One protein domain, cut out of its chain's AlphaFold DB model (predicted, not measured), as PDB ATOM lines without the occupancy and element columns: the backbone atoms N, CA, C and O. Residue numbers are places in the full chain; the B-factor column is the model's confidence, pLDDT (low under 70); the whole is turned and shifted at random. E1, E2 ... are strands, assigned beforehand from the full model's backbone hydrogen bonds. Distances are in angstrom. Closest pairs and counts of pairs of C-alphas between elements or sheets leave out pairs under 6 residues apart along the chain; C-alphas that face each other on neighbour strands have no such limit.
ATOM      1  N   GLU A   2       2.797 -28.943  33.423       31.77
ATOM      2  CA  GLU A   2       2.203 -28.256  32.274       31.77
ATOM      3  C   GLU A   2       1.219 -27.216  32.804       31.77
ATOM      4  O   GLU A   2       0.317 -27.547  33.573       31.77
ATOM      5  N   LEU A   3       1.452 -25.952  32.456       33.59
ATOM      6  CA  LEU A   3       0.494 -24.879  32.671       33.59
ATOM      7  C   LEU A   3      -0.549 -25.030  31.568       33.59
ATOM      8  O   LEU A   3      -0.251 -24.824  30.395       33.59
ATOM      9  N   THR A   4      -1.748 -25.465  31.936       36.34
ATOM     10  CA  THR A   4      -2.889 -25.460  31.026       36.34
ATOM     11  C   THR A   4      -3.270 -24.008  30.776       36.34
ATOM     12  O   THR A   4      -3.867 -23.359  31.636       36.34
ATOM     13  N   GLU A   5      -2.876 -23.487  29.617       39.00
ATOM     14  CA  GLU A   5      -3.377 -22.227  29.086       39.00
ATOM     15  C   GLU A   5      -4.875 -22.394  28.827       39.00
ATOM     16  O   GLU A   5      -5.294 -23.010  27.846       39.00
ATOM     17  N   ASN A   6      -5.706 -21.849  29.714       39.81
ATOM     18  CA  ASN A   6      -7.088 -21.552  29.370       39.81
ATOM     19  C   ASN A   6      -7.062 -20.342  28.431       39.81
ATOM     20  O   ASN A   6      -7.265 -19.205  28.849       39.81
ATOM     21  N   VAL A   7      -6.739 -20.600  27.163       40.03
ATOM     22  CA  VAL A   7      -6.898 -19.639  26.075       40.03
ATOM     23  C   VAL A   7      -8.392 -19.367  25.958       40.03
ATOM     24  O   VAL A   7      -9.159 -20.212  25.493       40.03
ATOM     25  N   ILE A   8      -8.823 -18.196  26.421       44.84
ATOM     26  CA  ILE A   8     -10.142 -17.680  26.075       44.84
ATOM     27  C   ILE A   8     -10.057 -17.359  24.583       44.84
ATOM     28  O   ILE A   8      -9.410 -16.393  24.183       44.84
ATOM     29  N   ASN A   9     -10.646 -18.219  23.751       36.69
ATOM     30  CA  ASN A   9     -10.874 -17.909  22.346       36.69
ATOM     31  C   ASN A   9     -11.825 -16.714  22.298       36.69
ATOM     32  O   ASN A   9     -13.013 -16.851  22.592       36.69
ATOM     33  N   PHE A  10     -11.291 -15.548  21.951       43.56
ATOM     34  CA  PHE A  10     -12.099 -14.417  21.530       43.56
ATOM     35  C   PHE A  10     -12.617 -14.741  20.126       43.56
ATOM     36  O   PHE A  10     -11.946 -14.474  19.133       43.56
ATOM     37  N   ASP A  11     -13.774 -15.401  20.053       44.53
ATOM     38  CA  ASP A  11     -14.612 -15.318  18.856       44.53
ATOM     39  C   ASP A  11     -14.912 -13.826  18.622       44.53
ATOM     40  O   ASP A  11     -15.134 -13.088  19.584       44.53
ATOM     41  N   ASP A  12     -14.906 -13.381  17.364       48.81
ATOM     42  CA  ASP A  12     -15.058 -11.981  16.906       48.81
ATOM     43  C   ASP A  12     -16.401 -11.297  17.304       48.81
ATOM     44  O   ASP A  12     -16.728 -10.219  16.809       48.81
ATOM     45  N   ASP A  13     -17.175 -11.885  18.221       46.72
ATOM     46  CA  ASP A  13     -18.403 -11.354  18.828       46.72
ATOM     47  C   ASP A  13     -18.131 -10.903  20.281       46.72
ATOM     48  O   ASP A  13     -18.577 -11.509  21.259       46.72
ATOM     49  N   THR A  14     -17.378  -9.817  20.475       44.69
ATOM     50  CA  THR A  14     -17.224  -9.214  21.811       44.69
ATOM     51  C   THR A  14     -18.419  -8.321  22.157       44.69
ATOM     52  O   THR A  14     -18.327  -7.098  22.060       44.69
ATOM     53  N   ASP A  15     -19.520  -8.933  22.597       54.66
ATOM     54  CA  ASP A  15     -20.657  -8.261  23.252       54.66
ATOM     55  C   ASP A  15     -20.739  -8.694  24.730       54.66
ATOM     56  O   ASP A  15     -21.711  -9.288  25.201       54.66
ATOM     57  N   VAL A  16     -19.641  -8.485  25.467       59.84
ATOM     58  CA  VAL A  16     -19.574  -8.768  26.908       59.84
ATOM     59  C   VAL A  16     -19.677  -7.452  27.676       59.84
ATOM     60  O   VAL A  16     -18.688  -6.740  27.850       59.84
ATOM     61  N   ASP A  17     -20.882  -7.140  28.163       66.06
ATOM     62  CA  ASP A  17     -21.122  -6.048  29.113       66.06
ATOM     63  C   ASP A  17     -20.467  -6.389  30.460       66.06
ATOM     64  O   ASP A  17     -21.033  -7.116  31.281       66.06
ATOM     65  N   LEU A  18     -19.265  -5.864  30.698       72.69
ATOM     66  CA  LEU A  18     -18.498  -6.125  31.912       72.69
ATOM     67  C   LEU A  18     -18.185  -4.833  32.666       72.69
ATOM     68  O   LEU A  18     -17.637  -3.883  32.109       72.69
ATOM     69  N   ILE A  19     -18.479  -4.824  33.967       77.44
ATOM     70  CA  ILE A  19     -18.030  -3.770  34.877       77.44
ATOM     71  C   ILE A  19     -16.850  -4.304  35.688       77.44
ATOM     72  O   ILE A  19     -16.992  -5.281  36.424       77.44
ATOM     73  N   ILE A  20     -15.702  -3.639  35.590       85.56
ATOM     74  CA  ILE A  20     -14.501  -3.984  36.354       85.56
ATOM     75  C   ILE A  20     -14.168  -2.825  37.289       85.56
ATOM     76  O   ILE A  20     -14.075  -1.675  36.857       85.56
ATOM     77  N   ARG A  21     -13.954  -3.127  38.569       86.00
ATOM     78  CA  ARG A  21     -13.429  -2.180  39.554       86.00
ATOM     79  C   ARG A  21     -11.966  -2.482  39.848       86.00
ATOM     80  O   ARG A  21     -11.630  -3.606  40.207       86.00
ATOM     81  N   PHE A  22     -11.119  -1.461  39.759       92.94
ATOM     82  CA  PHE A  22      -9.750  -1.522  40.264       92.94
ATOM     83  C   PHE A  22      -9.775  -1.378  41.788       92.94
ATOM     84  O   PHE A  22     -10.248  -0.370  42.317       92.94
ATOM     85  N   CYS A  23      -9.287  -2.390  42.502       91.44
ATOM     86  CA  CYS A  23      -9.173  -2.373  43.960       91.44
ATOM     87  C   CYS A  23      -7.842  -1.730  44.375       91.44
ATOM     88  O   CYS A  23      -6.990  -2.369  44.990       91.44
ATOM     89  N   GLY A  24      -7.659  -0.468  43.986       88.75
ATOM     90  CA  GLY A  24      -6.422   0.292  44.143       88.75
ATOM     91  C   GLY A  24      -6.222   1.272  42.990       88.75
ATOM     92  O   GLY A  24      -6.978   1.260  42.016       88.75
ATOM     93  N   ASP A  25      -5.206   2.120  43.107       89.50
ATOM     94  CA  ASP A  25      -4.883   3.107  42.080       89.50
ATOM     95  C   ASP A  25      -4.083   2.472  40.937       89.50
ATOM     96  O   ASP A  25      -3.193   1.650  41.165       89.50
ATOM     97  N   ILE A  26      -4.342   2.916  39.705       92.31
ATOM     98  CA  ILE A  26      -3.425   2.661  38.589       92.31
ATOM     99  C   ILE A  26      -2.161   3.501  38.843       92.31
ATOM    100  O   ILE A  26      -2.273   4.724  38.961       92.31
ATOM    101  N   PRO A  27      -0.963   2.893  38.938       93.69
ATOM    102  CA  PRO A  27       0.263   3.633  39.209       93.69
ATOM    103  C   PRO A  27       0.523   4.703  38.148       93.69
ATOM    104  O   PRO A  27       0.467   4.417  36.958       93.69
ATOM    105  N   GLU A  28       0.911   5.907  38.569       93.75
ATOM    106  CA  GLU A  28       1.176   7.040  37.662       93.75
ATOM    107  C   GLU A  28       2.234   6.725  36.588       93.75
ATOM    108  O   GLU A  28       2.182   7.244  35.479       93.75
ATOM    109  N   LYS A  29       3.187   5.842  36.906       93.38
ATOM    110  CA  LYS A  29       4.259   5.417  35.992       93.38
ATOM    111  C   LYS A  29       3.835   4.331  34.997       93.38
ATOM    112  O   LYS A  29       4.671   3.889  34.215       93.38
ATOM    113  N   ALA A  30       2.596   3.845  35.066       94.94
ATOM    114  CA  ALA A  30       2.111   2.823  34.153       94.94
ATOM    115  C   ALA A  30       1.917   3.428  32.757       94.94
ATOM    116  O   ALA A  30       1.100   4.328  32.572       94.94
ATOM    117  N   CYS A  31       2.650   2.913  31.774       94.25
ATOM    118  CA  CYS A  31       2.434   3.232  30.363       94.25
ATOM    119  C   CYS A  31       1.354   2.327  29.764       94.25
ATOM    120  O   CYS A  31       0.571   2.769  28.925       94.25
ATOM    121  N   PHE A  32       1.279   1.082  30.241       93.94
ATOM    122  CA  PHE A  32       0.293   0.096  29.812       93.94
ATOM    123  C   PHE A  32      -0.332  -0.610  31.016       93.94
ATOM    124  O   PHE A  32       0.243  -0.665  32.106       93.94
ATOM    125  N   THR A  33      -1.536  -1.148  30.829       93.69
ATOM    126  CA  THR A  33      -2.197  -2.011  31.810       93.69
ATOM    127  C   THR A  33      -2.826  -3.193  31.089       93.69
ATOM    128  O   THR A  33      -3.727  -2.999  30.277       93.69
ATOM    129  N   ASP A  34      -2.345  -4.397  31.389       93.00
ATOM    130  CA  ASP A  34      -2.909  -5.651  30.893       93.00
ATOM    131  C   ASP A  34      -3.950  -6.178  31.886       93.00
ATOM    132  O   ASP A  34      -3.682  -6.270  33.087       93.00
ATOM    133  N   ILE A  35      -5.150  -6.486  31.398       92.56
ATOM    134  CA  ILE A  35      -6.295  -6.898  32.214       92.56
ATOM    135  C   ILE A  35      -6.545  -8.382  31.985       92.56
ATOM    136  O   ILE A  35      -6.899  -8.803  30.887       92.56
ATOM    137  N   GLN A  36      -6.442  -9.165  33.056       91.38
ATOM    138  CA  GLN A  36      -6.687 -10.599  33.022       91.38
ATOM    139  C   GLN A  36      -7.912 -10.945  33.861       91.38
ATOM    140  O   GLN A  36      -7.940 -10.740  35.075       91.38
ATOM    141  N   LEU A  37      -8.927 -11.485  33.190       84.88
ATOM    142  CA  LEU A  37     -10.222 -11.861  33.753       84.88
ATOM    143  C   LEU A  37     -10.294 -13.387  33.900       84.88
ATOM    144  O   LEU A  37     -11.053 -14.057  33.207       84.88
ATOM    145  N   GLY A  38      -9.420 -13.940  34.744       81.75
ATOM    146  CA  GLY A  38      -9.450 -15.353  35.137       81.75
ATOM    147  C   GLY A  38     -10.185 -15.564  36.464       81.75
ATOM    148  O   GLY A  38     -10.924 -14.689  36.913       81.75
ATOM    149  N   ASP A  39      -9.918 -16.692  37.129       84.19
ATOM    150  CA  ASP A  39     -10.469 -17.008  38.463       84.19
ATOM    151  C   ASP A  39     -10.153 -15.926  39.511       84.19
ATOM    152  O   ASP A  39     -10.944 -15.663  40.415       84.19
ATOM    153  N   GLU A  40      -9.003 -15.264  39.358       90.69
ATOM    154  CA  GLU A  40      -8.613 -14.083  40.123       90.69
ATOM    155  C   GLU A  40      -8.375 -12.907  39.173       90.69
ATOM    156  O   GLU A  40      -7.275 -12.785  38.609       90.69
ATOM    157  N   PRO A  41      -9.378 -12.032  38.987       92.56
ATOM    158  CA  PRO A  41      -9.237 -10.878  38.121       92.56
ATOM    159  C   PRO A  41      -8.143  -9.934  38.630       92.56
ATOM    160  O   PRO A  41      -8.067  -9.602  39.818       92.56
ATOM    161  N   LYS A  42      -7.260  -9.504  37.730       95.62
ATOM    162  CA  LYS A  42      -6.118  -8.642  38.064       95.62
ATOM    163  C   LYS A  42      -5.656  -7.818  36.873       95.62
ATOM    164  O   LYS A  42      -5.816  -8.214  35.722       95.62
ATOM    165  N   ALA A  43      -5.080  -6.669  37.188       96.50
ATOM    166  CA  ALA A  43      -4.444  -5.766  36.252       96.50
ATOM    167  C   ALA A  43      -2.938  -5.761  36.511       96.50
ATOM    168  O   ALA A  43      -2.502  -5.518  37.638       96.50
ATOM    169  N   PHE A  44      -2.152  -6.007  35.471       96.19
ATOM    170  CA  PHE A  44      -0.704  -5.858  35.489       96.19
ATOM    171  C   PHE A  44      -0.338  -4.513  34.878       96.19
ATOM    172  O   PHE A  44      -0.745  -4.207  33.761       96.19
ATOM    173  N   HIS A  45       0.426  -3.708  35.601       96.50
ATOM    174  CA  HIS A  45       0.852  -2.392  35.144       96.50
ATOM    175  C   HIS A  45       2.285  -2.465  34.635       96.50
ATOM    176  O   HIS A  45       3.177  -2.947  35.348       96.50
ATOM    177  N   LEU A  46       2.490  -1.992  33.408       96.25
ATOM    178  CA  LEU A  46       3.759  -2.086  32.701       96.25
ATOM    179  C   LEU A  46       4.353  -0.703  32.447       96.25
ATOM    180  O   LEU A  46       3.625   0.277  32.252       96.25
ATOM    181  N   GLY A  47       5.681  -0.638  32.481       94.06
ATOM    182  CA  GLY A  47       6.442   0.545  32.094       94.06
ATOM    183  C   GLY A  47       6.504   0.715  30.576       94.06
ATOM    184  O   GLY A  47       5.901  -0.042  29.818       94.06
ATOM    185  N   GLU A  48       7.251   1.721  30.126       93.75
ATOM    186  CA  GLU A  48       7.497   1.982  28.698       93.75
ATOM    187  C   GLU A  48       8.260   0.836  28.011       93.75
ATOM    188  O   GLU A  48       8.118   0.618  26.814       93.75
ATOM    189  N   ASP A  49       9.036   0.076  28.781       94.31
ATOM    190  CA  ASP A  49       9.781  -1.108  28.348       94.31
ATOM    191  C   ASP A  49       8.927  -2.386  28.284       94.31
ATOM    192  O   ASP A  49       9.473  -3.472  28.093       94.31
ATOM    193  N   GLU A  50       7.608  -2.266  28.468       90.12
ATOM    194  CA  GLU A  50       6.655  -3.379  28.537       90.12
ATOM    195  C   GLU A  50       6.970  -4.382  29.665       90.12
ATOM    196  O   GLU A  50       6.520  -5.528  29.648       90.12
ATOM    197  N   VAL A  51       7.715  -3.960  30.695       93.06
ATOM    198  CA  VAL A  51       7.989  -4.787  31.874       93.06
ATOM    199  C   VAL A  51       6.935  -4.537  32.946       93.06
ATOM    200  O   VAL A  51       6.692  -3.404  33.368       93.06
ATOM    201  N   VAL A  52       6.327  -5.622  33.433       94.50
ATOM    202  CA  VAL A  52       5.396  -5.596  34.567       94.50
ATOM    203  C   VAL A  52       6.137  -5.181  35.836       94.50
ATOM    204  O   VAL A  52       7.078  -5.853  36.258       94.50
ATOM    205  N   PHE A  53       5.673  -4.118  36.492       95.69
ATOM    206  CA  PHE A  53       6.265  -3.643  37.748       95.69
ATOM    207  C   PHE A  53       5.267  -3.538  38.906       95.69
ATOM    208  O   PHE A  53       5.678  -3.372  40.053       95.69
ATOM    209  N   SER A  54       3.964  -3.603  38.631       95.62
ATOM    210  CA  SER A  54       2.923  -3.530  39.658       95.62
ATOM    211  C   SER A  54       1.702  -4.362  39.274       95.62
ATOM    212  O   SER A  54       1.481  -4.661  38.099       95.62
ATOM    213  N   LEU A  55       0.912  -4.727  40.282       95.25
ATOM    214  CA  LEU A  55      -0.313  -5.500  40.153       95.25
ATOM    215  C   LEU A  55      -1.421  -4.859  40.986       95.25
ATOM    216  O   LEU A  55      -1.210  -4.532  42.155       95.25
ATOM    217  N   THR A  56      -2.613  -4.773  40.403       96.62
ATOM    218  CA  THR A  56      -3.846  -4.368  41.085       96.62
ATOM    219  C   THR A  56      -4.866  -5.489  40.995       96.62
ATOM    220  O   THR A  56      -5.107  -6.037  39.921       96.62
ATOM    221  N   HIS A  57      -5.476  -5.850  42.123       94.81
ATOM    222  CA  HIS A  57      -6.589  -6.791  42.104       94.81
ATOM    223  C   HIS A  57      -7.811  -6.129  41.464       94.81
ATOM    224  O   HIS A  57      -8.073  -4.943  41.686       94.81
ATOM    225  N   LEU A  58      -8.556  -6.892  40.673       93.88
ATOM    226  CA  LEU A  58      -9.775  -6.427  40.037       93.88
ATOM    227  C   LEU A  58     -10.968  -7.156  40.636       93.88
ATOM    228  O   LEU A  58     -10.902  -8.334  40.970       93.88
ATOM    229  N   GLU A  59     -12.086  -6.455  40.714       90.44
ATOM    230  CA  GLU A  59     -13.368  -7.060  41.036       90.44
ATOM    231  C   GLU A  59     -14.299  -6.945  39.837       90.44
ATOM    232  O   GLU A  59     -14.487  -5.860  39.279       90.44
ATOM    233  N   ILE A  60     -14.901  -8.071  39.463       86.00
ATOM    234  CA  ILE A  60     -15.971  -8.106  38.471       86.00
ATOM    235  C   ILE A  60     -17.282  -7.788  39.185       86.00
ATOM    236  O   ILE A  60     -17.736  -8.541  40.048       86.00
ATOM    237  N   ILE A  61     -17.902  -6.670  38.821       79.19
ATOM    238  CA  ILE A  61     -19.187  -6.262  39.382       79.19
ATOM    239  C   ILE A  61     -20.294  -6.771  38.462       79.19
ATOM    240  O   ILE A  61     -20.423  -6.333  37.320       79.19
ATOM    241  N   ASN A  62     -21.132  -7.667  38.988       67.25
ATOM    242  CA  ASN A  62     -22.328  -8.131  38.290       67.25
ATOM    243  C   ASN A  62     -23.316  -6.971  38.094       67.25
ATOM    244  O   ASN A  62     -23.949  -6.492  39.038       67.25
ATOM    245  N   GLY A  63     -23.467  -6.536  36.849       62.38
ATOM    246  CA  GLY A  63     -24.378  -5.477  36.438       62.38
ATOM    247  C   GLY A  63     -24.207  -5.182  34.954       62.38
ATOM    248  O   GLY A  63     -23.228  -5.605  34.349       62.38
ATOM    249  N   ARG A  64     -25.147  -4.446  34.358       64.06
ATOM    250  CA  ARG A  64     -24.905  -3.848  33.040       64.06
ATOM    251  C   ARG A  64     -24.165  -2.546  33.254       64.06
ATOM    252  O   ARG A  64     -24.644  -1.718  34.026       64.06
ATOM    253  N   PHE A  65     -23.010  -2.358  32.624       57.84
ATOM    254  CA  PHE A  65     -22.421  -1.028  32.587       57.84
ATOM    255  C   PHE A  65     -23.074  -0.231  31.453       57.84
ATOM    256  O   PHE A  65     -23.087  -0.706  30.322       57.84
ATOM    257  N   PRO A  66     -23.563   0.989  31.704       61.34
ATOM    258  CA  PRO A  66     -23.750   1.620  33.005       61.34
ATOM    259  C   PRO A  66     -25.207   1.470  33.506       61.34
ATOM    260  O   PRO A  66     -26.143   1.955  32.875       61.34
TER     261      PRO A  66
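Overview. This is residues 2 to 66 of the 154 residues of an uncharacterized protein of Xenorhabdus bovienii str. feltiae Florida (UniProt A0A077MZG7). With little regular structure, a long tail, residues 2 to 18, free at 9 to 15, leads into one sheet curled like part of a barrel. Of 65 printed residues, 24 lie in named strands E1 to E4, class all strand, antiparallel order E1, E4, E3, E2. The whole is loose, radius of gyration of the C-alphas 13.6 A, spans 36 by 32 by 21 A.

Arrangement. E1, residues 19 to 22, pairs with E4, residues 52 to 61; N 21 and O 59 are within hydrogen-bond range at 2.9 A. E2, residues 32 to 36, E3, residues 42 to 46, and E4 form a meander, two successive antiparallel hairpins; N 44 to O 34 and N 43 to O 56 are 2.8 A. With E1, E4's neighbour, they make a Greek key.

Along the chain. E1 begins at C-alpha 19, (-18.030, -3.770, 34.877); E4, 25.1 A long, ends at C-alpha 61, (-19.187, -6.262, 39.382).

Size, cuts and confidence. The printed part has no cut; pLDDT is under 70 at residues 2 to 17 and 62 to 66.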